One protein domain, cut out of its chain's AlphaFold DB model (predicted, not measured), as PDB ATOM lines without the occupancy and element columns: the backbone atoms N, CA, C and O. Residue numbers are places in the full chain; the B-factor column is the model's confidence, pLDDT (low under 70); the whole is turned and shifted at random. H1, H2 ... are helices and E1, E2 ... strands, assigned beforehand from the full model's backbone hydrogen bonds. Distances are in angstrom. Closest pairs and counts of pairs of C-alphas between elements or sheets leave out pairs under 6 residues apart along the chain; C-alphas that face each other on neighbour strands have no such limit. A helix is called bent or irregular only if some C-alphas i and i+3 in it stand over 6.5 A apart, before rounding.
ATOM      1  N   ALA A   2     -10.881 -49.611 -27.886       82.31
ATOM      2  CA  ALA A   2     -11.271 -48.281 -27.382       82.31
ATOM      3  C   ALA A   2     -11.934 -47.390 -28.455       82.31
ATOM      4  O   ALA A   2     -13.055 -46.922 -28.283       82.31
ATOM      5  N   SER A   3     -11.296 -47.264 -29.622       83.56
ATOM      6  CA  SER A   3     -11.848 -46.516 -30.762       83.56
ATOM      7  C   SER A   3     -13.206 -47.036 -31.248       83.56
ATOM      8  O   SER A   3     -14.106 -46.256 -31.542       83.56
ATOM      9  N   ALA A   4     -13.382 -48.362 -31.276       83.38
ATOM     10  CA  ALA A   4     -14.633 -48.995 -31.695       83.38
ATOM     11  C   ALA A   4     -15.765 -48.707 -30.701       83.38
ATOM     12  O   ALA A   4     -16.898 -48.486 -31.108       83.38
ATOM     13  N   THR A   5     -15.454 -48.663 -29.403       87.69
ATOM     14  CA  THR A   5     -16.407 -48.278 -28.356       87.69
ATOM     15  C   THR A   5     -16.868 -46.831 -28.522       87.69
ATOM     16  O   THR A   5     -18.062 -46.566 -28.427       87.69
ATOM     17  N   VAL A   6     -15.953 -45.902 -28.826       89.06
ATOM     18  CA  VAL A   6     -16.302 -44.497 -29.102       89.06
ATOM     19  C   VAL A   6     -17.174 -44.387 -30.356       89.06
ATOM     20  O   VAL A   6     -18.229 -43.757 -30.313       89.06
ATOM     21  N   LEU A   7     -16.788 -45.049 -31.451       87.81
ATOM     22  CA  LEU A   7     -17.566 -45.062 -32.691       87.81
ATOM     23  C   LEU A   7     -18.970 -45.652 -32.485       87.81
ATOM     24  O   LEU A   7     -19.941 -45.118 -33.017       87.81
ATOM     25  N   LEU A   8     -19.103 -46.704 -31.669       89.94
ATOM     26  CA  LEU A   8     -20.395 -47.306 -31.328       89.94
ATOM     27  C   LEU A   8     -21.334 -46.304 -30.642       89.94
ATOM     28  O   LEU A   8     -22.530 -46.316 -30.921       89.94
ATOM     29  N   VAL A   9     -20.811 -45.420 -29.786       90.00
ATOM     30  CA  VAL A   9     -21.618 -44.356 -29.165       90.00
ATOM     31  C   VAL A   9     -22.128 -43.373 -30.214       90.00
ATOM     32  O   VAL A   9     -23.314 -43.054 -30.206       90.00
ATOM     33  N   PHE A  10     -21.287 -42.941 -31.159       90.88
ATOM     34  CA  PHE A  10     -21.740 -42.089 -32.264       90.88
ATOM     35  C   PHE A  10     -22.806 -42.779 -33.123       90.88
ATOM     36  O   PHE A  10     -23.830 -42.170 -33.430       90.88
ATOM     37  N   ILE A  11     -22.609 -44.058 -33.460       89.62
ATOM     38  CA  ILE A  11     -23.595 -44.859 -34.201       89.62
ATOM     39  C   ILE A  11     -24.915 -44.941 -33.428       89.62
ATOM     40  O   ILE A  11     -25.975 -44.762 -34.021       89.62
ATOM     41  N   LEU A  12     -24.868 -45.163 -32.109       91.19
ATOM     42  CA  LEU A  12     -26.058 -45.203 -31.262       91.19
ATOM     43  C   LEU A  12     -26.801 -43.861 -31.273       91.19
ATOM     44  O   LEU A  12     -28.014 -43.848 -31.458       91.19
ATOM     45  N   VAL A  13     -26.088 -42.738 -31.135       89.94
ATOM     46  CA  VAL A  13     -26.679 -41.391 -31.230       89.94
ATOM     47  C   VAL A  13     -27.350 -41.187 -32.592       89.94
ATOM     48  O   VAL A  13     -28.504 -40.764 -32.649       89.94
ATOM     49  N   GLY A  14     -26.676 -41.556 -33.686       88.12
ATOM     50  CA  GLY A  14     -27.237 -41.470 -35.036       88.12
ATOM     51  C   GLY A  14     -28.467 -42.360 -35.253       88.12
ATOM     52  O   GLY A  14     -29.426 -41.939 -35.900       88.12
ATOM     53  N   LEU A  15     -28.474 -43.572 -34.685       88.19
ATOM     54  CA  LEU A  15     -29.616 -44.493 -34.724       88.19
ATOM     55  C   LEU A  15     -30.817 -43.938 -33.952       88.19
ATOM     56  O   LEU A  15     -31.927 -43.944 -34.480       88.19
ATOM     57  N   LEU A  16     -30.598 -43.423 -32.738       89.69
ATOM     58  CA  LEU A  16     -31.645 -42.785 -31.936       89.69
ATOM     59  C   LEU A  16     -32.256 -41.587 -32.672       89.69
ATOM     60  O   LEU A  16     -33.468 -41.387 -32.627       89.69
ATOM     61  N   ASP A  17     -31.445 -40.817 -33.394       88.00
ATOM     62  CA  ASP A  17     -31.955 -39.694 -34.179       88.00
ATOM     63  C   ASP A  17     -32.653 -40.107 -35.485       88.00
ATOM     64  O   ASP A  17     -33.406 -39.332 -36.067       88.00
ATOM     65  N   SER A  18     -32.434 -41.335 -35.953       84.94
ATOM     66  CA  SER A  18     -33.050 -41.852 -37.181       84.94
ATOM     67  C   SER A  18     -34.455 -42.433 -36.957       84.94
ATOM     68  O   SER A  18     -35.208 -42.606 -37.917       84.94
ATOM     69  N   ILE A  19     -34.835 -42.726 -35.711       85.25
ATOM     70  CA  ILE A  19     -36.159 -43.258 -35.356       85.25
ATOM     71  C   ILE A  19     -37.119 -42.085 -35.144       85.25
ATOM     72  O   ILE A  19     -36.994 -41.375 -34.151       85.25
ATOM     73  N   HIS A  20     -38.083 -41.902 -36.051       85.38
ATOM     74  CA  HIS A  20     -39.036 -40.787 -36.024       85.38
ATOM     75  C   HIS A  20     -40.446 -41.245 -35.635       85.38
ATOM     76  O   HIS A  20     -40.891 -42.319 -36.040       85.38
ATOM     77  N   TYR A  21     -41.175 -40.406 -34.904       84.06
ATOM     78  CA  TYR A  21     -42.574 -40.621 -34.545       84.06
ATOM     79  C   TYR A  21     -43.353 -39.297 -34.523       84.06
ATOM     80  O   TYR A  21     -42.775 -38.210 -34.456       84.06
ATOM     81  N   ARG A  22     -44.686 -39.382 -34.596       83.06
ATOM     82  CA  ARG A  22     -45.592 -38.238 -34.412       83.06
ATOM     83  C   ARG A  22     -46.375 -38.421 -33.122       83.06
ATOM     84  O   ARG A  22     -46.869 -39.514 -32.851       83.06
ATOM     85  N   VAL A  23     -46.494 -37.359 -32.334       81.69
ATOM     86  CA  VAL A  23     -47.248 -37.381 -31.072       81.69
ATOM     87  C   VAL A  23     -48.744 -37.388 -31.382       81.69
ATOM     88  O   VAL A  23     -49.198 -36.619 -32.226       81.69
ATOM     89  N   ALA A  24     -49.517 -38.253 -30.725       79.62
ATOM     90  CA  ALA A  24     -50.974 -38.218 -30.813       79.62
ATOM     91  C   ALA A  24     -51.513 -37.020 -30.012       79.62
ATOM     92  O   ALA A  24     -51.152 -36.843 -28.851       79.62
ATOM     93  N   LEU A  25     -52.356 -36.196 -30.632       79.25
ATOM     94  CA  LEU A  25     -53.057 -35.094 -29.977       79.25
ATOM     95  C   LEU A  25     -54.216 -35.651 -29.142       79.25
ATOM     96  O   LEU A  25     -54.888 -36.603 -29.555       79.25
ATOM     97  N   GLU A  26     -54.456 -35.049 -27.975       67.50
ATOM     98  CA  GLU A  26     -55.608 -35.393 -27.141       67.50
ATOM     99  C   GLU A  26     -56.896 -35.168 -27.941       67.50
ATOM    100  O   GLU A  26     -57.185 -34.065 -28.406       67.50
ATOM    101  N   THR A  27     -57.650 -36.246 -28.147       61.72
ATOM    102  CA  THR A  27     -58.913 -36.234 -28.888       61.72
ATOM    103  C   THR A  27     -60.057 -36.534 -27.931       61.72
ATOM    104  O   THR A  27     -59.969 -37.422 -27.084       61.72
ATOM    105  N   THR A  28     -61.144 -35.774 -28.052       62.31
ATOM    106  CA  THR A  28     -62.380 -35.972 -27.287       62.31
ATOM    107  C   THR A  28     -62.963 -37.365 -27.594       62.31
ATOM    108  O   THR A  28     -62.867 -37.807 -28.747       62.31
ATOM    109  N   PRO A  29     -63.584 -38.076 -26.627       54.44
ATOM    110  CA  PRO A  29     -64.084 -39.433 -26.854       54.44
ATOM    111  C   PRO A  29     -65.047 -39.491 -28.053       54.44
ATOM    112  O   PRO A  29     -66.097 -38.852 -28.037       54.44
ATOM    113  N   GLY A  30     -64.677 -40.241 -29.101       60.25
ATOM    114  CA  GLY A  30     -65.470 -40.422 -30.329       60.25
ATOM    115  C   GLY A  30     -64.858 -39.862 -31.625       60.25
ATOM    116  O   GLY A  30     -65.408 -40.116 -32.696       60.25
ATOM    117  N   GLN A  31     -63.727 -39.147 -31.576       60.25
ATOM    118  CA  GLN A  31     -63.006 -38.688 -32.777       60.25
ATOM    119  C   GLN A  31     -61.806 -39.580 -33.137       60.25
ATOM    120  O   GLN A  31     -61.189 -40.203 -32.276       60.25
ATOM    121  N   LYS A  32     -61.463 -39.640 -34.433       63.31
ATOM    122  CA  LYS A  32     -60.248 -40.318 -34.923       63.31
ATOM    123  C   LYS A  32     -59.004 -39.637 -34.348       63.31
ATOM    124  O   LYS A  32     -58.926 -38.411 -34.380       63.31
ATOM    125  N   THR A  33     -58.027 -40.428 -33.905       69.69
ATOM    126  CA  THR A  33     -56.747 -39.960 -33.360       69.69
ATOM    127  C   THR A  33     -56.059 -39.017 -34.346       69.69
ATOM    128  O   THR A  33     -55.683 -39.425 -35.448       69.69
ATOM    129  N   GLN A  34     -55.918 -37.747 -33.971       73.19
ATOM    130  CA  GLN A  34     -55.181 -36.754 -34.748       73.19
ATOM    131  C   GLN A  34     -53.725 -36.751 -34.284       73.19
ATOM    132  O   GLN A  34     -53.454 -36.894 -33.096       73.19
ATOM    133  N   TYR A  35     -52.778 -36.612 -35.207       78.12
ATOM    134  CA  TYR A  35     -51.349 -36.564 -34.890       78.12
ATOM    135  C   TYR A  35     -50.822 -35.140 -35.047       78.12
ATOM    136  O   TYR A  35     -51.268 -34.404 -35.928       78.12
ATOM    137  N   ALA A  36     -49.852 -34.768 -34.213       75.88
ATOM    138  CA  ALA A  36     -49.131 -33.512 -34.322       75.88
ATOM    139  C   ALA A  36     -48.445 -33.391 -35.695       75.88
ATOM    140  O   ALA A  36     -47.997 -34.382 -36.283       75.88
ATOM    141  N   ILE A  37     -48.367 -32.157 -36.200       71.75
ATOM    142  CA  ILE A  37     -47.701 -31.827 -37.472       71.75
ATOM    143  C   ILE A  37     -46.179 -32.016 -37.345       71.75
ATOM    144  O   ILE A  37     -45.505 -32.347 -38.317       71.75
ATOM    145  N   GLU A  38     -45.645 -31.844 -36.134       74.56
ATOM    146  CA  GLU A  38     -44.225 -31.979 -35.828       74.56
ATOM    147  C   GLU A  38     -43.801 -33.453 -35.729       74.56
ATOM    148  O   GLU A  38     -44.423 -34.264 -35.036       74.56
ATOM    149  N   VAL A  39     -42.721 -33.798 -36.431       76.25
ATOM    150  CA  VAL A  39     -42.089 -35.121 -36.381       76.25
ATOM    151  C   VAL A  39     -40.922 -35.051 -35.397       76.25
ATOM    152  O   VAL A  39     -40.021 -34.229 -35.567       76.25
ATOM    153  N   LEU A  40     -40.941 -35.898 -34.368       82.62
ATOM    154  CA  LEU A  40     -39.899 -35.980 -33.341       82.62
ATOM    155  C   LEU A  40     -39.054 -37.236 -33.554       82.62
ATOM    156  O   LEU A  40     -39.595 -38.282 -33.914       82.62
ATOM    157  N   SER A  41     -37.746 -37.159 -33.309       87.06
ATOM    158  CA  SER A  41     -36.895 -38.346 -33.209       87.06
ATOM    159  C   SER A  41     -36.860 -38.913 -31.783       87.06
ATOM    160  O   SER A  41     -37.196 -38.240 -30.809       87.06
ATOM    161  N   LEU A  42     -36.432 -40.167 -31.622       87.06
ATOM    162  CA  LEU A  42     -36.209 -40.743 -30.293       87.06
ATOM    163  C   LEU A  42     -35.087 -39.999 -29.546       87.06
ATOM    164  O   LEU A  42     -35.170 -39.823 -28.330       87.06
ATOM    165  N   LEU A  43     -34.078 -39.496 -30.269       88.06
ATOM    166  CA  LEU A  43     -33.091 -38.572 -29.706       88.06
ATOM    167  C   LEU A  43     -33.758 -37.285 -29.203       88.06
ATOM    168  O   LEU A  43     -33.409 -36.830 -28.120       88.06
ATOM    169  N   ASP A  44     -34.739 -36.732 -29.924       86.50
ATOM    170  CA  ASP A  44     -35.478 -35.539 -29.486       86.50
ATOM    171  C   ASP A  44     -36.258 -35.771 -28.193       86.50
ATOM    172  O   ASP A  44     -36.323 -34.883 -27.344       86.50
ATOM    173  N   ALA A  45     -36.820 -36.969 -28.021       85.88
ATOM    174  CA  ALA A  45     -37.498 -37.359 -26.792       85.88
ATOM    175  C   ALA A  45     -36.523 -37.431 -25.606       85.88
ATOM    176  O   ALA A  45     -36.805 -36.909 -24.528       85.88
ATOM    177  N   LEU A  46     -35.354 -38.049 -25.812       85.25
ATOM    178  CA  LEU A  46     -34.313 -38.175 -24.787       85.25
ATOM    179  C   LEU A  46     -33.669 -36.822 -24.458       85.25
ATOM    180  O   LEU A  46     -33.416 -36.524 -23.293       85.25
ATOM    181  N   ALA A  47     -33.449 -35.981 -25.468       85.00
ATOM    182  CA  ALA A  47     -32.868 -34.646 -25.365       85.00
ATOM    183  C   ALA A  47     -33.925 -33.533 -25.215       85.00
ATOM    184  O   ALA A  47     -33.615 -32.358 -25.427       85.00
ATOM    185  N   ALA A  48     -35.157 -33.861 -24.810       84.19
ATOM    186  CA  ALA A  48     -36.245 -32.891 -24.664       84.19
ATOM    187  C   ALA A  48     -35.880 -31.649 -23.817       84.19
ATOM    188  O   ALA A  48     -36.240 -30.540 -24.225       84.19
ATOM    189  N   PRO A  49     -35.122 -31.762 -22.699       81.75
ATOM    190  CA  PRO A  49     -34.690 -30.593 -21.933       81.75
ATOM    191  C   PRO A  49     -33.780 -29.647 -22.723       81.75
ATOM    192  O   PRO A  49     -33.847 -28.443 -22.508       81.75
ATOM    193  N   LEU A  50     -32.953 -30.181 -23.622       83.69
ATOM    194  CA  LEU A  50     -32.024 -29.410 -24.449       83.69
ATOM    195  C   LEU A  50     -32.742 -28.711 -25.608       83.69
ATOM    196  O   LEU A  50     -32.435 -27.570 -25.934       83.69
ATOM    197  N   ARG A  51     -33.728 -29.384 -26.213       84.31
ATOM    198  CA  ARG A  51     -34.497 -28.853 -27.345       84.31
ATOM    199  C   ARG A  51     -35.506 -27.781 -26.931       84.31
ATOM    200  O   ARG A  51     -35.623 -26.760 -27.598       84.31
ATOM    201  N   ALA A  52     -36.269 -28.020 -25.864       83.50
ATOM    202  CA  ALA A  52     -37.407 -27.170 -25.494       83.50
ATOM    203  C   ALA A  52     -37.007 -25.849 -24.808       83.50
ATOM    204  O   ALA A  52     -37.860 -24.996 -24.566       83.50
ATOM    205  N   ARG A  53     -35.728 -25.684 -24.457       83.56
ATOM    206  CA  ARG A  53     -35.207 -24.555 -23.677       83.56
ATOM    207  C   ARG A  53     -34.344 -23.641 -24.533       83.56
ATOM    208  O   ARG A  53     -33.178 -23.417 -24.230       83.56
ATOM    209  N   SER A  54     -34.922 -23.135 -25.616       83.00
ATOM    210  CA  SER A  54     -34.255 -22.138 -26.445       83.00
ATOM    211  C   SER A  54     -34.204 -20.789 -25.732       83.00
ATOM    212  O   SER A  54     -35.219 -20.305 -25.218       83.00
ATOM    213  N   GLU A  55     -33.037 -20.165 -25.745       87.81
ATOM    214  CA  GLU A  55     -32.836 -18.806 -25.255       87.81
ATOM    215  C   GLU A  55     -33.186 -17.767 -26.326       87.81
ATOM    216  O   GLU A  55     -33.596 -18.095 -27.439       87.81
ATOM    217  N   LYS A  56     -33.069 -16.482 -25.991       82.50
ATOM    218  CA  LYS A  56     -33.347 -15.402 -26.948       82.50
ATOM    219  C   LYS A  56     -32.182 -15.169 -27.917       82.50
ATOM    220  O   LYS A  56     -32.408 -14.834 -29.075       82.50
ATOM    221  N   THR A  57     -30.948 -15.292 -27.422       82.94
ATOM    222  CA  THR A  57     -29.700 -15.034 -28.161       82.94
ATOM    223  C   THR A  57     -28.558 -15.884 -27.562       82.94
ATOM    224  O   THR A  57     -28.806 -16.782 -26.749       82.94
ATOM    225  N   TYR A  58     -27.317 -15.644 -27.983       82.94
ATOM    226  CA  TYR A  58     -26.116 -16.322 -27.515       82.94
ATOM    227  C   TYR A  58     -25.928 -16.267 -25.996       82.94
ATOM    228  O   TYR A  58     -26.142 -15.248 -25.331       82.94
ATOM    229  N   SER A  59     -25.376 -17.357 -25.483       85.69
ATOM    230  CA  SER A  59     -24.839 -17.490 -24.139       85.69
ATOM    231  C   SER A  59     -23.467 -18.141 -24.234       85.69
ATOM    232  O   SER A  59     -23.268 -19.075 -25.018       85.69
ATOM    233  N   ALA A  60     -22.511 -17.633 -23.457       84.31
ATOM    234  CA  ALA A  60     -21.230 -18.306 -23.295       84.31
ATOM    235  C   ALA A  60     -21.430 -19.624 -22.511       84.31
ATOM    236  O   ALA A  60     -22.431 -19.768 -21.802       84.31
ATOM    237  N   PRO A  61     -20.494 -20.587 -22.600       86.75
ATOM    238  CA  PRO A  61     -20.527 -21.804 -21.793       86.75
ATOM    239  C   PRO A  61     -20.757 -21.498 -20.308       86.75
ATOM    240  O   PRO A  61     -20.045 -20.675 -19.736       86.75
ATOM    241  N   PHE A  62     -21.752 -22.147 -19.694       86.44
ATOM    242  CA  PHE A  62     -22.152 -21.938 -18.289       86.44
ATOM    243  C   PHE A  62     -22.590 -20.508 -17.912       86.44
ATOM    244  O   PHE A  62     -22.745 -20.215 -16.727       86.44
ATOM    245  N   ALA A  63     -22.824 -19.614 -18.877       83.69
ATOM    246  CA  ALA A  63     -23.289 -18.266 -18.569       83.69
ATOM    247  C   ALA A  63     -24.693 -18.280 -17.943       83.69
ATOM    248  O   ALA A  63     -25.516 -19.144 -18.243       83.69
ATOM    249  N   THR A  64     -24.967 -17.290 -17.092       82.00
ATOM    250  CA  THR A  64     -26.290 -17.002 -16.503       82.00
ATOM    251  C   THR A  64     -26.968 -15.794 -17.154       82.00
ATOM    252  O   THR A  64     -28.166 -15.573 -16.973       82.00
ATOM    253  N   ARG A  65     -26.218 -15.021 -17.947       82.75
ATOM    254  CA  ARG A  65     -26.682 -13.841 -18.683       82.75
ATOM    255  C   ARG A  65     -26.413 -13.997 -20.177       82.75
ATOM    256  O   ARG A  65     -25.473 -14.683 -20.581       82.75
ATOM    257  N   LEU A  66     -27.254 -13.365 -20.988       81.31
ATOM    258  CA  LEU A  66     -27.082 -13.272 -22.432       81.31
ATOM    259  C   LEU A  66     -25.797 -12.519 -22.759       81.31
ATOM    260  O   LEU A  66     -25.398 -11.587 -22.064       81.31
ATOM    261  N   TYR A  67     -25.182 -12.897 -23.871       75.50
ATOM    262  CA  TYR A  67     -23.962 -12.255 -24.343       75.50
ATOM    263  C   TYR A  67     -24.229 -10.932 -25.086       75.50
ATOM    264  O   TYR A  67     -23.320 -10.132 -25.264       75.50
ATOM    265  N   ALA A  68     -25.475 -10.665 -25.493       75.75
ATOM    266  CA  ALA A  68     -25.875  -9.429 -26.169       75.75
ATOM    267  C   ALA A  68     -26.531  -8.436 -25.193       75.75
ATOM    268  O   ALA A  68     -27.405  -8.816 -24.412       75.75
ATOM    269  N   LYS A  69     -26.143  -7.151 -25.257       76.00
ATOM    270  CA  LYS A  69     -26.792  -6.086 -24.471       76.00
ATOM    271  C   LYS A  69     -28.158  -5.751 -25.058       76.00
ATOM    272  O   LYS A  69     -28.248  -5.374 -26.227       76.00
ATOM    273  N   GLU A  70     -29.193  -5.780 -24.230       76.25
ATOM    274  CA  GLU A  70     -30.530  -5.315 -24.590       76.25
ATOM    275  C   GLU A  70     -30.912  -4.090 -23.765       76.25
ATOM    276  O   GLU A  70     -30.401  -3.869 -22.668       76.25
ATOM    277  N   SER A  71     -31.806  -3.272 -24.313       76.12
ATOM    278  CA  SER A  71     -32.418  -2.179 -23.568       76.12
ATOM    279  C   SER A  71     -33.448  -2.772 -22.607       76.12
ATOM    280  O   SER A  71     -34.500  -3.238 -23.043       76.12
ATOM    281  N   VAL A  72     -33.125  -2.786 -21.317       73.88
ATOM    282  CA  VAL A  72     -33.991  -3.264 -20.238       73.88
ATOM    283  C   VAL A  72     -34.532  -2.048 -19.498       73.88
ATOM    284  O   VAL A  72     -33.776  -1.139 -19.153       73.88
ATOM    285  N   ASP A  73     -35.844  -2.001 -19.287       73.00
ATOM    286  CA  ASP A  73     -36.477  -0.905 -18.557       73.00
ATOM    287  C   ASP A  73     -36.397  -1.202 -17.057       73.00
ATOM    288  O   ASP A  73     -37.055  -2.115 -16.549       73.00
ATOM    289  N   VAL A  74     -35.516  -0.484 -16.358       73.06
ATOM    290  CA  VAL A  74     -35.255  -0.698 -14.933       73.06
ATOM    291  C   VAL A  74     -36.159   0.245 -14.130       73.06
ATOM    292  O   VAL A  74     -36.086   1.466 -14.324       73.06
ATOM    293  N   PRO A  75     -37.011  -0.268 -13.216       60.44
ATOM    294  CA  PRO A  75     -37.910   0.564 -12.420       60.44
ATOM    295  C   PRO A  75     -37.136   1.654 -11.662       60.44
ATOM    296  O   PRO A  75     -36.325   1.357 -10.789       60.44
ATOM    297  N   GLY A  76     -37.372   2.923 -12.013       68.88
ATOM    298  CA  GLY A  76     -36.718   4.087 -11.399       68.88
ATOM    299  C   GLY A  76     -35.408   4.564 -12.047       68.88
ATOM    300  O   GLY A  76     -34.916   5.616 -11.651       68.88
ATOM    301  N   GLN A  77     -34.861   3.862 -13.050       65.94
ATOM    302  CA  GLN A  77     -33.621   4.249 -13.761       65.94
ATOM    303  C   GLN A  77     -33.792   4.453 -15.280       65.94
ATOM    304  O   GLN A  77     -32.861   4.912 -15.942       65.94
ATOM    305  N   GLY A  78     -34.978   4.175 -15.831       72.69
ATOM    306  CA  GLY A  78     -35.245   4.274 -17.267       72.69
ATOM    307  C   GLY A  78     -34.632   3.116 -18.059       72.69
ATOM    308  O   GLY A  78     -34.262   2.083 -17.498       72.69
ATOM    309  N   THR A  79     -34.533   3.278 -19.378       74.31
ATOM    310  CA  THR A  79     -34.102   2.206 -20.280       74.31
ATOM    311  C   THR A  79     -32.574   2.107 -20.300       74.31
ATOM    312  O   THR A  79     -31.892   2.929 -20.914       74.31
ATOM    313  N   VAL A  80     -32.022   1.094 -19.632       77.44
ATOM    314  CA  VAL A  80     -30.574   0.859 -19.508       77.44
ATOM    315  C   VAL A  80     -30.161  -0.295 -20.423       77.44
ATOM    316  O   VAL A  80     -30.857  -1.301 -20.526       77.44
ATOM    317  N   ARG A  81     -29.025  -0.169 -21.123       76.62
ATOM    318  CA  ARG A  81     -28.465  -1.266 -21.934       76.62
ATOM    319  C   ARG A  81     -27.637  -2.212 -21.065       76.62
ATOM    320  O   ARG A  81     -26.465  -1.935 -20.805       76.62
ATOM    321  N   GLU A  82     -28.220  -3.337 -20.676       81.44
ATOM    322  CA  GLU A  82     -27.587  -4.351 -19.824       81.44
ATOM    323  C   GLU A  82     -27.623  -5.736 -20.490       81.44
ATOM    324  O   GLU A  82     -28.313  -5.930 -21.487       81.44
ATOM    325  N   PHE A  83     -26.841  -6.692 -19.985       81.12
ATOM    326  CA  PHE A  83     -26.884  -8.096 -20.403       81.12
ATOM    327  C   PHE A  83     -28.006  -8.812 -19.634       81.12
ATOM    328  O   PHE A  83     -27.828  -9.070 -18.438       81.12
ATOM    329  N   PRO A  84     -29.158  -9.119 -20.260       81.38
ATOM    330  CA  PRO A  84     -30.285  -9.698 -19.540       81.38
ATOM    331  C   PRO A  84     -29.968 -11.111 -19.061       81.38
ATOM    332  O   PRO A  84     -29.195 -11.839 -19.685       81.38
ATOM    333  N   ARG A  85     -30.616 -11.534 -17.980       83.00
ATOM    334  CA  ARG A  85     -30.510 -12.908 -17.490       83.00
ATOM    335  C   ARG A  85     -31.131 -13.904 -18.476       83.00
ATOM    336  O   ARG A  85     -32.144 -13.609 -19.108       83.00
ATOM    337  N   LEU A  86     -30.537 -15.091 -18.574       82.88
ATOM    338  CA  LEU A  86     -31.073 -16.201 -19.361       82.88
ATOM    339  C   LEU A  86     -32.405 -16.703 -18.791       82.88
ATOM    340  O   LEU A  86     -32.646 -16.676 -17.580       82.88
ATOM    341  N   ARG A  87     -33.289 -17.177 -19.673       82.81
ATOM    342  CA  ARG A  87     -34.629 -17.658 -19.311       82.81
ATOM    343  C   ARG A  87     -34.586 -19.050 -18.682       82.81
ATOM    344  O   ARG A  87     -35.448 -19.377 -17.860       82.81
ATOM    345  N   HIS A  88     -33.617 -19.865 -19.077       83.81
ATOM    346  CA  HIS A  88     -33.473 -21.265 -18.705       83.81
ATOM    347  C   HIS A  88     -32.097 -21.565 -18.099       83.81
ATOM    348  O   HIS A  88     -32.046 -22.242 -17.070       83.81
ATOM    349  N   GLY A  89     -31.011 -21.044 -18.679       80.88
ATOM    350  CA  GLY A  89     -29.647 -21.252 -18.180       80.88
ATOM    351  C   GLY A  89     -29.418 -20.650 -16.786       80.88
ATOM    352  O   GLY A  89     -29.534 -19.443 -16.598       80.88
ATOM    353  N   GLY A  90     -29.114 -21.484 -15.785       81.31
ATOM    354  CA  GLY A  90     -28.839 -21.019 -14.416       81.31
ATOM    355  C   GLY A  90     -30.041 -20.365 -13.717       81.31
ATOM    356  O   GLY A  90     -29.881 -19.567 -12.785       81.31
ATOM    357  N   LYS A  91     -31.267 -20.685 -14.157       83.25
ATOM    358  CA  LYS A  91     -32.507 -20.154 -13.568       83.25
ATOM    359  C   LYS A  91     -32.654 -20.517 -12.084       83.25
ATOM    360  O   LYS A  91     -33.180 -19.723 -11.310       83.25
ATOM    361  N   HIS A  92     -32.193 -21.701 -11.677       82.44
ATOM    362  CA  HIS A  92     -32.307 -22.206 -10.301       82.44
ATOM    363  C   HIS A  92     -31.410 -21.477  -9.294       82.44
ATOM    364  O   HIS A  92     -31.647 -21.572  -8.091       82.44
ATOM    365  N   LEU A  93     -30.400 -20.741  -9.763       79.00
ATOM    366  CA  LEU A  93     -29.477 -20.025  -8.885       79.00
ATOM    367  C   LEU A  93     -30.091 -18.756  -8.279       79.00
ATOM    368  O   LEU A  93     -29.675 -18.353  -7.195       79.00
ATOM    369  N   GLY A  94     -31.104 -18.154  -8.917       77.69
ATOM    370  CA  GLY A  94     -31.650 -16.870  -8.460       77.69
ATOM    371  C   GLY A  94     -30.527 -15.837  -8.306       77.69
ATOM    372  O   GLY A  94     -29.652 -15.757  -9.161       77.69
ATOM    373  N   GLU A  95     -30.484 -15.071  -7.227       73.44
ATOM    374  CA  GLU A  95     -29.467 -14.020  -7.035       73.44
ATOM    375  C   GLU A  95     -28.021 -14.529  -6.810       73.44
ATOM    376  O   GLU A  95     -27.102 -13.722  -6.790       73.44
ATOM    377  N   ARG A  96     -27.789 -15.850  -6.713       77.06
ATOM    378  CA  ARG A  96     -26.478 -16.478  -6.420       77.06
ATOM    379  C   ARG A  96     -25.625 -16.744  -7.669       77.06
ATOM    380  O   ARG A  96     -25.186 -17.868  -7.914       77.06
ATOM    381  N   GLU A  97     -25.461 -15.747  -8.532       69.88
ATOM    382  CA  GLU A  97     -24.750 -15.905  -9.818       69.88
ATOM    383  C   GLU A  97     -23.237 -16.167  -9.660       69.88
ATOM    384  O   GLU A  97     -22.595 -16.719 -10.550       69.88
ATOM    385  N   ASP A  98     -22.678 -15.819  -8.512       76.12
ATOM    386  CA  ASP A  98     -21.302 -16.041  -8.078       76.12
ATOM    387  C   ASP A  98     -20.997 -17.506  -7.697       76.12
ATOM    388  O   ASP A  98     -19.836 -17.919  -7.707       76.12
ATOM    389  N   GLU A  99     -22.019 -18.338  -7.465       83.12
ATOM    390  CA  GLU A  99     -21.865 -19.749  -7.073       83.12
ATOM    391  C   GLU A  99     -21.895 -20.748  -8.248       83.12
ATOM    392  O   GLU A  99     -21.788 -21.956  -8.026       83.12
ATOM    393  N   VAL A 100     -21.999 -20.285  -9.503       82.19
ATOM    394  CA  VAL A 100     -22.146 -21.148 -10.702       82.19
ATOM    395  C   VAL A 100     -21.095 -22.261 -10.755       82.19
ATOM    396  O   VAL A 100     -21.425 -23.420 -11.000       82.19
ATOM    397  N   ALA A 101     -19.826 -21.933 -10.495       83.50
ATOM    398  CA  ALA A 101     -18.736 -22.906 -10.540       83.50
ATOM    399  C   ALA A 101     -18.848 -23.971  -9.434       83.50
ATOM    400  O   ALA A 101     -18.546 -25.143  -9.671       83.50
ATOM    401  N   ALA A 102     -19.305 -23.582  -8.240       85.00
ATOM    402  CA  ALA A 102     -19.479 -24.487  -7.110       85.00
ATOM    403  C   ALA A 102     -20.684 -25.420  -7.316       85.00
ATOM    404  O   ALA A 102     -20.564 -26.628  -7.109       85.00
ATOM    405  N   ASP A 103     -21.814 -24.891  -7.795       87.94
ATOM    406  CA  ASP A 103     -23.022 -25.671  -8.095       87.94
ATOM    407  C   ASP A 103     -22.799 -26.654  -9.256       87.94
ATOM    408  O   ASP A 103     -23.116 -27.846  -9.150       87.94
ATOM    409  N   ALA A 104     -22.170 -26.185 -10.340       86.31
ATOM    410  CA  ALA A 104     -21.801 -27.034 -11.466       86.31
ATOM    411  C   ALA A 104     -20.792 -28.115 -11.044       86.31
ATOM    412  O   ALA A 104     -20.962 -29.284 -11.391       86.31
ATOM    413  N   GLY A 105     -19.780 -27.758 -10.244       88.12
ATOM    414  CA  GLY A 105     -18.793 -28.703  -9.716       88.12
ATOM    415  C   GLY A 105     -19.418 -29.784  -8.829       88.12
ATOM    416  O   GLY A 105     -19.135 -30.971  -9.004       88.12
ATOM    417  N   PHE A 106     -20.324 -29.403  -7.924       89.00
ATOM    418  CA  PHE A 106     -21.020 -30.343  -7.044       89.00
ATOM    419  C   PHE A 106     -21.954 -31.279  -7.823       89.00
ATOM    420  O   PHE A 106     -21.955 -32.496  -7.608       89.00
ATOM    421  N   THR A 107     -22.710 -30.734  -8.779       87.62
ATOM    422  CA  THR A 107     -23.585 -31.524  -9.652       87.62
ATOM    423  C   THR A 107     -22.774 -32.498 -10.504       87.62
ATOM    424  O   THR A 107     -23.126 -33.679 -10.579       87.62
ATOM    425  N   ALA A 108     -21.654 -32.047 -11.078       89.75
ATOM    426  CA  ALA A 108     -20.753 -32.898 -11.846       89.75
ATOM    427  C   ALA A 108     -20.206 -34.052 -11.000       89.75
ATOM    428  O   ALA A 108     -20.277 -35.207 -11.417       89.75
ATOM    429  N   PHE A 109     -19.725 -33.757  -9.789       91.81
ATOM    430  CA  PHE A 109     -19.181 -34.754  -8.869       91.81
ATOM    431  C   PHE A 109     -20.226 -35.801  -8.457       91.81
ATOM    432  O   PHE A 109     -19.966 -37.008  -8.524       91.81
ATOM    433  N   ARG A 110     -21.439 -35.362  -8.091       93.12
ATOM    434  CA  ARG A 110     -22.542 -36.262  -7.718       93.12
ATOM    435  C   ARG A 110     -22.891 -37.218  -8.859       93.12
ATOM    436  O   ARG A 110     -23.038 -38.420  -8.643       93.12
ATOM    437  N   MET A 111     -22.997 -36.694 -10.077       92.25
ATOM    438  CA  MET A 111     -23.353 -37.487 -11.253       92.25
ATOM    439  C   MET A 111     -22.207 -38.391 -11.719       92.25
ATOM    440  O   MET A 111     -22.464 -39.517 -12.135       92.25
ATOM    441  N   ALA A 112     -20.951 -37.957 -11.579       90.81
ATOM    442  CA  ALA A 112     -19.776 -38.784 -11.854       90.81
ATOM    443  C   ALA A 112     -19.694 -39.968 -10.880       90.81
ATOM    444  O   ALA A 112     -19.387 -41.088 -11.284       90.81
ATOM    445  N   THR A 113     -20.052 -39.747  -9.612       91.38
ATOM    446  CA  THR A 113     -20.128 -40.810  -8.601       91.38
ATOM    447  C   THR A 113     -21.205 -41.838  -8.959       91.38
ATOM    448  O   THR A 113     -20.944 -43.040  -8.934       91.38
ATOM    449  N   LEU A 114     -22.396 -41.390  -9.375       92.69
ATOM    450  CA  LEU A 114     -23.456 -42.284  -9.866       92.69
ATOM    451  C   LEU A 114     -23.024 -43.059 -11.119       92.69
ATOM    452  O   LEU A 114     -23.281 -44.260 -11.219       92.69
ATOM    453  N   ALA A 115     -22.333 -42.401 -12.050       91.25
ATOM    454  CA  ALA A 115     -21.797 -43.029 -13.253       91.25
ATOM    455  C   ALA A 115     -20.759 -44.113 -12.922       91.25
ATOM    456  O   ALA A 115     -20.796 -45.193 -13.511       91.25
ATOM    457  N   LEU A 116     -19.880 -43.862 -11.944       93.19
ATOM    458  CA  LEU A 116     -18.908 -44.839 -11.453       93.19
ATOM    459  C   LEU A 116     -19.600 -46.064 -10.842       93.19
ATOM    460  O   LEU A 116     -19.219 -47.191 -11.150       93.19
ATOM    461  N   VAL A 117     -20.638 -45.864 -10.023       92.75
ATOM    462  CA  VAL A 117     -21.419 -46.968  -9.435       92.75
ATOM    463  C   VAL A 117     -22.115 -47.793 -10.519       92.75
ATOM    464  O   VAL A 117     -22.029 -49.021 -10.510       92.75
ATOM    465  N   GLY A 118     -22.753 -47.136 -11.494       91.19
ATOM    466  CA  GLY A 118     -23.369 -47.814 -12.637       91.19
ATOM    467  C   GLY A 118     -22.352 -48.605 -13.465       91.19
ATOM    468  O   GLY A 118     -22.605 -49.753 -13.839       91.19
ATOM    469  N   TRP A 119     -21.167 -48.033 -13.691       94.62
ATOM    470  CA  TRP A 119     -20.075 -48.711 -14.381       94.62
ATOM    471  C   TRP A 119     -19.543 -49.921 -13.604       94.62
ATOM    472  O   TRP A 119     -19.322 -50.968 -14.210       94.62
ATOM    473  N   LEU A 120     -19.387 -49.826 -12.277       91.94
ATOM    474  CA  LEU A 120     -18.986 -50.957 -11.431       91.94
ATOM    475  C   LEU A 120     -19.986 -52.118 -11.542       91.94
ATOM    476  O   LEU A 120     -19.576 -53.274 -11.654       91.94
ATOM    477  N   GLY A 121     -21.288 -51.813 -11.593       91.25
ATOM    478  CA  GLY A 121     -22.336 -52.799 -11.859       91.25
ATOM    479  C   GLY A 121     -22.185 -53.470 -13.230       91.25
ATOM    480  O   GLY A 121     -22.183 -54.698 -13.320       91.25
ATOM    481  N   LEU A 122     -21.988 -52.684 -14.294       89.62
ATOM    482  CA  LEU A 122     -21.778 -53.198 -15.654       89.62
ATOM    483  C   LEU A 122     -20.513 -54.066 -15.758       89.62
ATOM    484  O   LEU A 122     -20.558 -55.154 -16.330       89.62
ATOM    485  N   ALA A 123     -19.396 -53.615 -15.185       88.25
ATOM    486  CA  ALA A 123     -18.142 -54.362 -15.147       88.25
ATOM    487  C   ALA A 123     -18.308 -55.699 -14.404       88.25
ATOM    488  O   ALA A 123     -17.792 -56.722 -14.858       88.25
ATOM    489  N   GLY A 124     -19.089 -55.714 -13.317       87.44
ATOM    490  CA  GLY A 124     -19.470 -56.932 -12.600       87.44
ATOM    491  C   GLY A 124     -20.292 -57.903 -13.456       87.44
ATOM    492  O   GLY A 124     -19.996 -59.098 -13.483       87.44
ATOM    493  N   ILE A 125     -21.271 -57.401 -14.218       87.75
ATOM    494  CA  ILE A 125     -22.073 -58.211 -15.152       87.75
ATOM    495  C   ILE A 125     -21.191 -58.803 -16.259       87.75
ATOM    496  O   ILE A 125     -21.280 -59.997 -16.540       87.75
ATOM    497  N   VAL A 126     -20.303 -58.005 -16.861       86.12
ATOM    498  CA  VAL A 126     -19.368 -58.482 -17.895       86.12
ATOM    499  C   VAL A 126     -18.449 -59.570 -17.337       86.12
ATOM    500  O   VAL A 126     -18.281 -60.610 -17.972       86.12
ATOM    501  N   ALA A 127     -17.917 -59.389 -16.126       83.94
ATOM    502  CA  ALA A 127     -17.102 -60.405 -15.462       83.94
ATOM    503  C   ALA A 127     -17.882 -61.711 -15.204       83.94
ATOM    504  O   ALA A 127     -17.338 -62.797 -15.409       83.94
ATOM    505  N   LEU A 128     -19.163 -61.627 -14.823       83.44
ATOM    506  CA  LEU A 128     -20.051 -62.786 -14.653       83.44
ATOM    507  C   LEU A 128     -20.329 -63.518 -15.976       83.44
ATOM    508  O   LEU A 128     -20.325 -64.749 -16.009       83.44
ATOM    509  N   VAL A 129     -20.551 -62.783 -17.069       82.00
ATOM    510  CA  VAL A 129     -20.797 -63.358 -18.404       82.00
ATOM    511  C   VAL A 129     -19.544 -64.046 -18.949       82.00
ATOM    512  O   VAL A 129     -19.630 -65.177 -19.424       82.00
ATOM    513  N   VAL A 130     -18.373 -63.412 -18.826       78.19
ATOM    514  CA  VAL A 130     -17.088 -64.003 -19.237       78.19
ATOM    515  C   VAL A 130     -16.783 -65.270 -18.430       78.19
ATOM    516  O   VAL A 130     -16.332 -66.259 -19.001       78.19
ATOM    517  N   ASN A 131     -17.104 -65.282 -17.132       75.88
ATOM    518  CA  ASN A 131     -16.970 -66.470 -16.285       75.88
ATOM    519  C   ASN A 131     -17.887 -67.627 -16.712       75.88
ATOM    520  O   ASN A 131     -17.473 -68.777 -16.641       75.88
ATOM    521  N   ARG A 132     -19.114 -67.353 -17.176       72.88
ATOM    522  CA  ARG A 132     -20.046 -68.400 -17.641       72.88
ATOM    523  C   ARG A 132     -19.632 -69.055 -18.963       72.88
ATOM    524  O   ARG A 132     -20.052 -70.175 -19.225       72.88
ATOM    525  N   GLY A 133     -18.842 -68.367 -19.789       63.06
ATOM    526  CA  GLY A 133     -18.358 -68.879 -21.077       63.06
ATOM    527  C   GLY A 133     -17.047 -69.672 -21.007       63.06
ATOM    528  O   GLY A 133     -16.689 -70.331 -21.980       63.06
ATOM    529  N   ALA A 134     -16.322 -69.623 -19.885       60.00
ATOM    530  CA  ALA A 134     -15.089 -70.382 -19.697       60.00
ATOM    531  C   ALA A 134     -15.420 -71.815 -19.243       60.00
ATOM    532  O   ALA A 134     -15.833 -72.041 -18.112       60.00
ATOM    533  N   SER A 135     -15.209 -72.802 -20.114       50.88
ATOM    534  CA  SER A 135     -15.450 -74.232 -19.849       50.88
ATOM    535  C   SER A 135     -14.466 -74.880 -18.856       50.88
ATOM    536  O   SER A 135     -14.434 -76.100 -18.722       50.88
ATOM    537  N   THR A 136     -13.661 -74.090 -18.139       48.09
ATOM    538  CA  THR A 136     -12.681 -74.565 -17.150       48.09
ATOM    539  C   THR A 136     -12.924 -73.855 -15.819       48.09
ATOM    540  O   THR A 136     -13.023 -72.633 -15.777       48.09
ATOM    541  N   GLY A 137     -13.067 -74.632 -14.739       49.88
ATOM    542  CA  GLY A 137     -13.539 -74.223 -13.404       49.88
ATOM    543  C   GLY A 137     -12.647 -73.269 -12.593       49.88
ATOM    544  O   GLY A 137     -12.660 -73.332 -11.368       49.88
ATOM    545  N   ASP A 138     -11.903 -72.374 -13.238       49.62
ATOM    546  CA  ASP A 138     -11.151 -71.309 -12.573       49.62
ATOM    547  C   ASP A 138     -12.063 -70.095 -12.339       49.62
ATOM    548  O   ASP A 138     -12.288 -69.279 -13.235       49.62
ATOM    549  N   GLY A 139     -12.572 -69.948 -11.115       52.59
ATOM    550  CA  GLY A 139     -13.498 -68.888 -10.683       52.59
ATOM    551  C   GLY A 139     -12.950 -67.448 -10.667       52.59
ATOM    552  O   GLY A 139     -13.354 -66.658  -9.816       52.59
ATOM    553  N   ALA A 140     -12.046 -67.064 -11.574       56.72
ATOM    554  CA  ALA A 140     -11.354 -65.773 -11.548       56.72
ATOM    555  C   ALA A 140     -11.253 -65.078 -12.925       56.72
ATOM    556  O   ALA A 140     -10.175 -64.663 -13.350       56.72
ATOM    557  N   GLY A 141     -12.369 -64.896 -13.638       59.47
ATOM    558  CA  GLY A 141     -12.409 -64.124 -14.891       59.47
ATOM    559  C   GLY A 141     -12.172 -62.617 -14.731       59.47
ATOM    560  O   GLY A 141     -11.661 -61.985 -15.651       59.47
ATOM    561  N   GLY A 142     -12.456 -62.036 -13.558       69.19
ATOM    562  CA  GLY A 142     -12.217 -60.611 -13.281       69.19
ATOM    563  C   GLY A 142     -10.745 -60.200 -13.460       69.19
ATOM    564  O   GLY A 142     -10.455 -59.344 -14.295       69.19
ATOM    565  N   PRO A 143      -9.788 -60.834 -12.754       76.94
ATOM    566  CA  PRO A 143      -8.359 -60.576 -12.946       76.94
ATOM    567  C   PRO A 143      -7.865 -60.854 -14.375       76.94
ATOM    568  O   PRO A 143      -7.014 -60.116 -14.868       76.94
ATOM    569  N   LYS A 144      -8.414 -61.872 -15.059       74.69
ATOM    570  CA  LYS A 144      -8.053 -62.221 -16.447       74.69
ATOM    571  C   LYS A 144      -8.413 -61.111 -17.439       74.69
ATOM    572  O   LYS A 144      -7.614 -60.811 -18.325       74.69
ATOM    573  N   ILE A 145      -9.568 -60.459 -17.260       81.69
ATOM    574  CA  ILE A 145      -9.977 -59.298 -18.069       81.69
ATOM    575  C   ILE A 145      -8.935 -58.180 -17.954       81.69
ATOM    576  O   ILE A 145      -8.452 -57.685 -18.970       81.69
ATOM    577  N   TRP A 146      -8.550 -57.810 -16.729       81.94
ATOM    578  CA  TRP A 146      -7.637 -56.687 -16.483       81.94
ATOM    579  C   TRP A 146      -6.189 -56.966 -16.902       81.94
ATOM    580  O   TRP A 146      -5.515 -56.048 -17.366       81.94
ATOM    581  N   ARG A 147      -5.735 -58.226 -16.836       78.56
ATOM    582  CA  ARG A 147      -4.430 -58.658 -17.372       78.56
ATOM    583  C   ARG A 147      -4.404 -58.822 -18.898       78.56
ATOM    584  O   ARG A 147      -3.331 -59.024 -19.456       78.56
ATOM    585  N   GLY A 148      -5.554 -58.727 -19.571       70.44
ATOM    586  CA  GLY A 148      -5.655 -58.898 -21.024       70.44
ATOM    587  C   GLY A 148      -5.525 -60.351 -21.489       70.44
ATOM    588  O   GLY A 148      -5.157 -60.596 -22.631       70.44
ATOM    589  N   GLU A 149      -5.815 -61.316 -20.616       71.06
ATOM    590  CA  GLU A 149      -5.728 -62.755 -20.908       71.06
ATOM    591  C   GLU A 149      -7.017 -63.304 -21.553       71.06
ATOM    592  O   GLU A 149      -7.096 -64.480 -21.905       71.06
ATOM    593  N   THR A 150      -8.051 -62.472 -21.708       75.19
ATOM    594  CA  THR A 150      -9.297 -62.845 -22.383       75.19
ATOM    595  C   THR A 150      -9.176 -62.709 -23.906       75.19
ATOM    596  O   THR A 150      -8.580 -61.743 -24.381       75.19
ATOM    597  N   PRO A 151      -9.811 -63.598 -24.699       65.12
ATOM    598  CA  PRO A 151      -9.754 -63.551 -26.168       65.12
ATOM    599  C   PRO A 151     -10.326 -62.255 -26.769       65.12
ATOM    600  O   PRO A 151      -9.986 -61.878 -27.886       65.12
ATOM    601  N   PHE A 152     -11.175 -61.548 -26.020       75.75
ATOM    602  CA  PHE A 152     -11.678 -60.217 -26.348       75.75
ATOM    603  C   PHE A 152     -11.124 -59.200 -25.341       75.75
ATOM    604  O   PHE A 152     -11.144 -59.463 -24.138       75.75
ATOM    605  N   ALA A 153     -10.648 -58.037 -25.802       82.88
ATOM    606  CA  ALA A 153     -10.017 -57.018 -24.949       82.88
ATOM    607  C   ALA A 153     -11.050 -56.196 -24.147       82.88
ATOM    608  O   ALA A 153     -11.254 -55.000 -24.374       82.88
ATOM    609  N   TRP A 154     -11.722 -56.865 -23.207       85.69
ATOM    610  CA  TRP A 154     -12.736 -56.289 -22.322       85.69
ATOM    611  C   TRP A 154     -12.194 -55.164 -21.439       85.69
ATOM    612  O   TRP A 154     -12.924 -54.215 -21.175       85.69
ATOM    613  N   ASN A 155     -10.923 -55.215 -21.032       86.81
ATOM    614  CA  ASN A 155     -10.272 -54.132 -20.287       86.81
ATOM    615  C   ASN A 155     -10.318 -52.799 -21.042       86.81
ATOM    616  O   ASN A 155     -10.720 -51.787 -20.476       86.81
ATOM    617  N   ALA A 156      -9.971 -52.801 -22.331       86.06
ATOM    618  CA  ALA A 156     -10.020 -51.609 -23.165       86.06
ATOM    619  C   ALA A 156     -11.457 -51.092 -23.305       86.06
ATOM    620  O   ALA A 156     -11.691 -49.899 -23.147       86.06
ATOM    621  N   VAL A 157     -12.427 -51.984 -23.539       88.62
ATOM    622  CA  VAL A 157     -13.850 -51.615 -23.658       88.62
ATOM    623  C   VAL A 157     -14.383 -51.013 -22.357       88.62
ATOM    624  O   VAL A 157     -14.996 -49.949 -22.385       88.62
ATOM    625  N   LEU A 158     -14.122 -51.652 -21.214       90.94
ATOM    626  CA  LEU A 158     -14.589 -51.197 -19.906       90.94
ATOM    627  C   LEU A 158     -13.932 -49.877 -19.495       90.94
ATOM    628  O   LEU A 158     -14.642 -48.987 -19.043       90.94
ATOM    629  N   LEU A 159     -12.621 -49.705 -19.693       91.81
ATOM    630  CA  LEU A 159     -11.936 -48.438 -19.406       91.81
ATOM    631  C   LEU A 159     -12.453 -47.292 -20.276       91.81
ATOM    632  O   LEU A 159     -12.664 -46.186 -19.783       91.81
ATOM    633  N   THR A 160     -12.691 -47.544 -21.564       90.75
ATOM    634  CA  THR A 160     -13.259 -46.524 -22.453       90.75
ATOM    635  C   THR A 160     -14.705 -46.199 -22.079       90.75
ATOM    636  O   THR A 160     -15.054 -45.026 -22.015       90.75
ATOM    637  N   LEU A 161     -15.533 -47.200 -21.756       91.38
ATOM    638  CA  LEU A 161     -16.889 -46.978 -21.238       91.38
ATOM    639  C   LEU A 161     -16.883 -46.191 -19.925       91.38
ATOM    640  O   LEU A 161     -17.729 -45.322 -19.754       91.38
ATOM    641  N   LEU A 162     -15.933 -46.454 -19.022       93.25
ATOM    642  CA  LEU A 162     -15.782 -45.690 -17.784       93.25
ATOM    643  C   LEU A 162     -15.526 -44.217 -18.092       93.25
ATOM    644  O   LEU A 162     -16.239 -43.359 -17.587       93.25
ATOM    645  N   ALA A 163     -14.544 -43.930 -18.948       92.62
ATOM    646  CA  ALA A 163     -14.217 -42.564 -19.344       92.62
ATOM    647  C   ALA A 163     -15.412 -41.858 -20.012       92.62
ATOM    648  O   ALA A 163     -15.723 -40.718 -19.674       92.62
ATOM    649  N   LEU A 164     -16.125 -42.553 -20.907       90.94
ATOM    650  CA  LEU A 164     -17.313 -42.022 -21.581       90.94
ATOM    651  C   LEU A 164     -18.470 -41.757 -20.611       90.94
ATOM    652  O   LEU A 164     -19.134 -40.736 -20.742       90.94
ATOM    653  N   LEU A 165     -18.707 -42.631 -19.629       91.19
ATOM    654  CA  LEU A 165     -19.757 -42.443 -18.623       91.19
ATOM    655  C   LEU A 165     -19.397 -41.338 -17.622       91.19
ATOM    656  O   LEU A 165     -20.250 -40.508 -17.310       91.19
ATOM    657  N   LEU A 166     -18.143 -41.290 -17.162       91.44
ATOM    658  CA  LEU A 166     -17.644 -40.251 -16.257       91.44
ATOM    659  C   LEU A 166     -17.659 -38.860 -16.894       91.44
ATOM    660  O   LEU A 166     -17.823 -37.882 -16.176       91.44
ATOM    661  N   ALA A 167     -17.513 -38.756 -18.215       89.19
ATOM    662  CA  ALA A 167     -17.664 -37.490 -18.925       89.19
ATOM    663  C   ALA A 167     -19.132 -37.210 -19.296       89.19
ATOM    664  O   ALA A 167     -19.654 -36.133 -19.022       89.19
ATOM    665  N   GLY A 168     -19.816 -38.183 -19.902       87.69
ATOM    666  CA  GLY A 168     -21.128 -38.006 -20.523       87.69
ATOM    667  C   GLY A 168     -22.287 -37.850 -19.539       87.69
ATOM    668  O   GLY A 168     -23.162 -37.019 -19.768       87.69
ATOM    669  N   VAL A 169     -22.304 -38.604 -18.433       89.38
ATOM    670  CA  VAL A 169     -23.405 -38.536 -17.450       89.38
ATOM    671  C   VAL A 169     -23.418 -37.190 -16.711       89.38
ATOM    672  O   VAL A 169     -24.482 -36.569 -16.658       89.38
ATOM    673  N   PRO A 170     -22.281 -36.672 -16.196       90.50
ATOM    674  CA  PRO A 170     -22.220 -35.309 -15.669       90.50
ATOM    675  C   PRO A 170     -22.583 -34.251 -16.703       90.50
ATOM    676  O   PRO A 170     -23.352 -33.348 -16.387       90.50
ATOM    677  N   LEU A 171     -22.074 -34.381 -17.933       88.38
ATOM    678  CA  LEU A 171     -22.339 -33.435 -19.016       88.38
ATOM    679  C   LEU A 171     -23.843 -33.311 -19.298       88.38
ATOM    680  O   LEU A 171     -24.369 -32.203 -19.312       88.38
ATOM    681  N   PHE A 172     -24.538 -34.438 -19.464       86.19
ATOM    682  CA  PHE A 172     -25.972 -34.468 -19.760       86.19
ATOM    683  C   PHE A 172     -26.836 -33.999 -18.579       86.19
ATOM    684  O   PHE A 172     -27.877 -33.366 -18.750       86.19
ATOM    685  N   ALA A 173     -26.407 -34.276 -17.347       86.62
ATOM    686  CA  ALA A 173     -27.101 -33.782 -16.164       86.62
ATOM    687  C   ALA A 173     -26.938 -32.268 -15.991       86.62
ATOM    688  O   ALA A 173     -27.922 -31.574 -15.735       86.62
ATOM    689  N   LEU A 174     -25.727 -31.739 -16.183       87.75
ATOM    690  CA  LEU A 174     -25.471 -30.298 -16.180       87.75
ATOM    691  C   LEU A 174     -26.221 -29.590 -17.303       87.75
ATOM    692  O   LEU A 174     -26.746 -28.499 -17.091       87.75
ATOM    693  N   SER A 175     -26.343 -30.227 -18.467       85.75
ATOM    694  CA  SER A 175     -27.058 -29.659 -19.605       85.75
ATOM    695  C   SER A 175     -28.567 -29.517 -19.369       85.75
ATOM    696  O   SER A 175     -29.255 -28.783 -20.070       85.75
ATOM    697  N   SER A 176     -29.099 -30.175 -18.335       83.62
ATOM    698  CA  SER A 176     -30.471 -29.971 -17.871       83.62
ATOM    699  C   SER A 176     -30.658 -28.717 -17.009       83.62
ATOM    700  O   SER A 176     -31.780 -28.443 -16.593       83.62
ATOM    701  N   GLN A 177     -29.604 -27.965 -16.697       85.12
ATOM    702  CA  GLN A 177     -29.657 -26.763 -15.850       85.12
ATOM    703  C   GLN A 177     -28.874 -25.587 -16.449       85.12
ATOM    704  O   GLN A 177     -29.221 -24.426 -16.223       85.12
TER     705      GLN A 177
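AT A GLANCE: This is residues 2 to 177 of the 1064 residues of an uncharacterized protein of Ephemera danica (UniProt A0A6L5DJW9). One very long helix, H4, has a shorter helix, H6, running back beside it, with H5 at the turn between them; H1 sets off from near the beginning of H6 and spreads away from it as a V. A two-stranded hairpin, E1 and E2, lies past the far end of H1, and a second, E3 and E4, lies past the beginning of H4. The 176 printed residues, mostly helix by class, hold six named helices and four named strands in the order H1 E1 E2 H2 H3 E3 E4 H4 H5 H6; each sheet is one antiparallel pair. The whole is only just extended, close to loose, with a radius of gyration of the C-alphas of 23.8 A, and only just flat, spanning 81 by 55 by 28 A.

HOW THE PARTS SIT: H1, residues 2 to 18, touches the hub H6, residues 154 to 174, with residues 2 to 6 alone; the closest C-alphas, of Ala 2 and Ala 156, are 5.5 A apart, at a steep tilt of 46 degrees, the same way. E1, residues 20 to 24, and E2, residues 35 to 41, form an antiparallel hairpin with N 21 and O 40 at 2.8 A. H1 touches H2, residues 42 to 46, closest at the C-alphas of Asp 17 and Leu 43, 4.7 A. H3, residues 48 to 51, touches no helix. E3, residues 70 to 74, and E4, residues 78 to 82, form an antiparallel hairpin with N 72 and O 80 at 2.8 A. H4, residues 97 to 133, touches H6 at a shallow tilt of 30 degrees, opposite ways, closest at the C-alphas of Ala 108 and Pro 170, 4.8 A. H5, residues 141 to 147, touches H6 only at the corner, closest at the C-alphas of Trp 146 and Asn 155, 5.3 A. Every O i to N i+4 pair is within hydrogen-bond range in H1, H2 and H5, against 31 of 33 in H4 and 16 of 17 in H6; H3 is too short for one.

IN THESE COORDINATES: H1 begins at C-alpha 2 (-11.271, -48.281, -27.382) and is 24.7 A long. H4, 54.5 A, begins at C-alpha 97 (-24.750, -15.905, -9.818) and is irregular, C-alphas 98 and 101 being 7.7 A apart. H6, 29.6 A, ends at C-alpha 174 (-25.471, -30.298, -16.180).

THE WHOLE: The C-alphas farthest apart, of Gly 76 and Thr 136, are 82.4 A apart. The printed part has no cut. The links H3 to E3 and E4 to H4 are long. Mean pLDDT of the printed part is 81.0; residues 26 to 33, 75 to 77, 97, 133 to 142 and 151 are under 70.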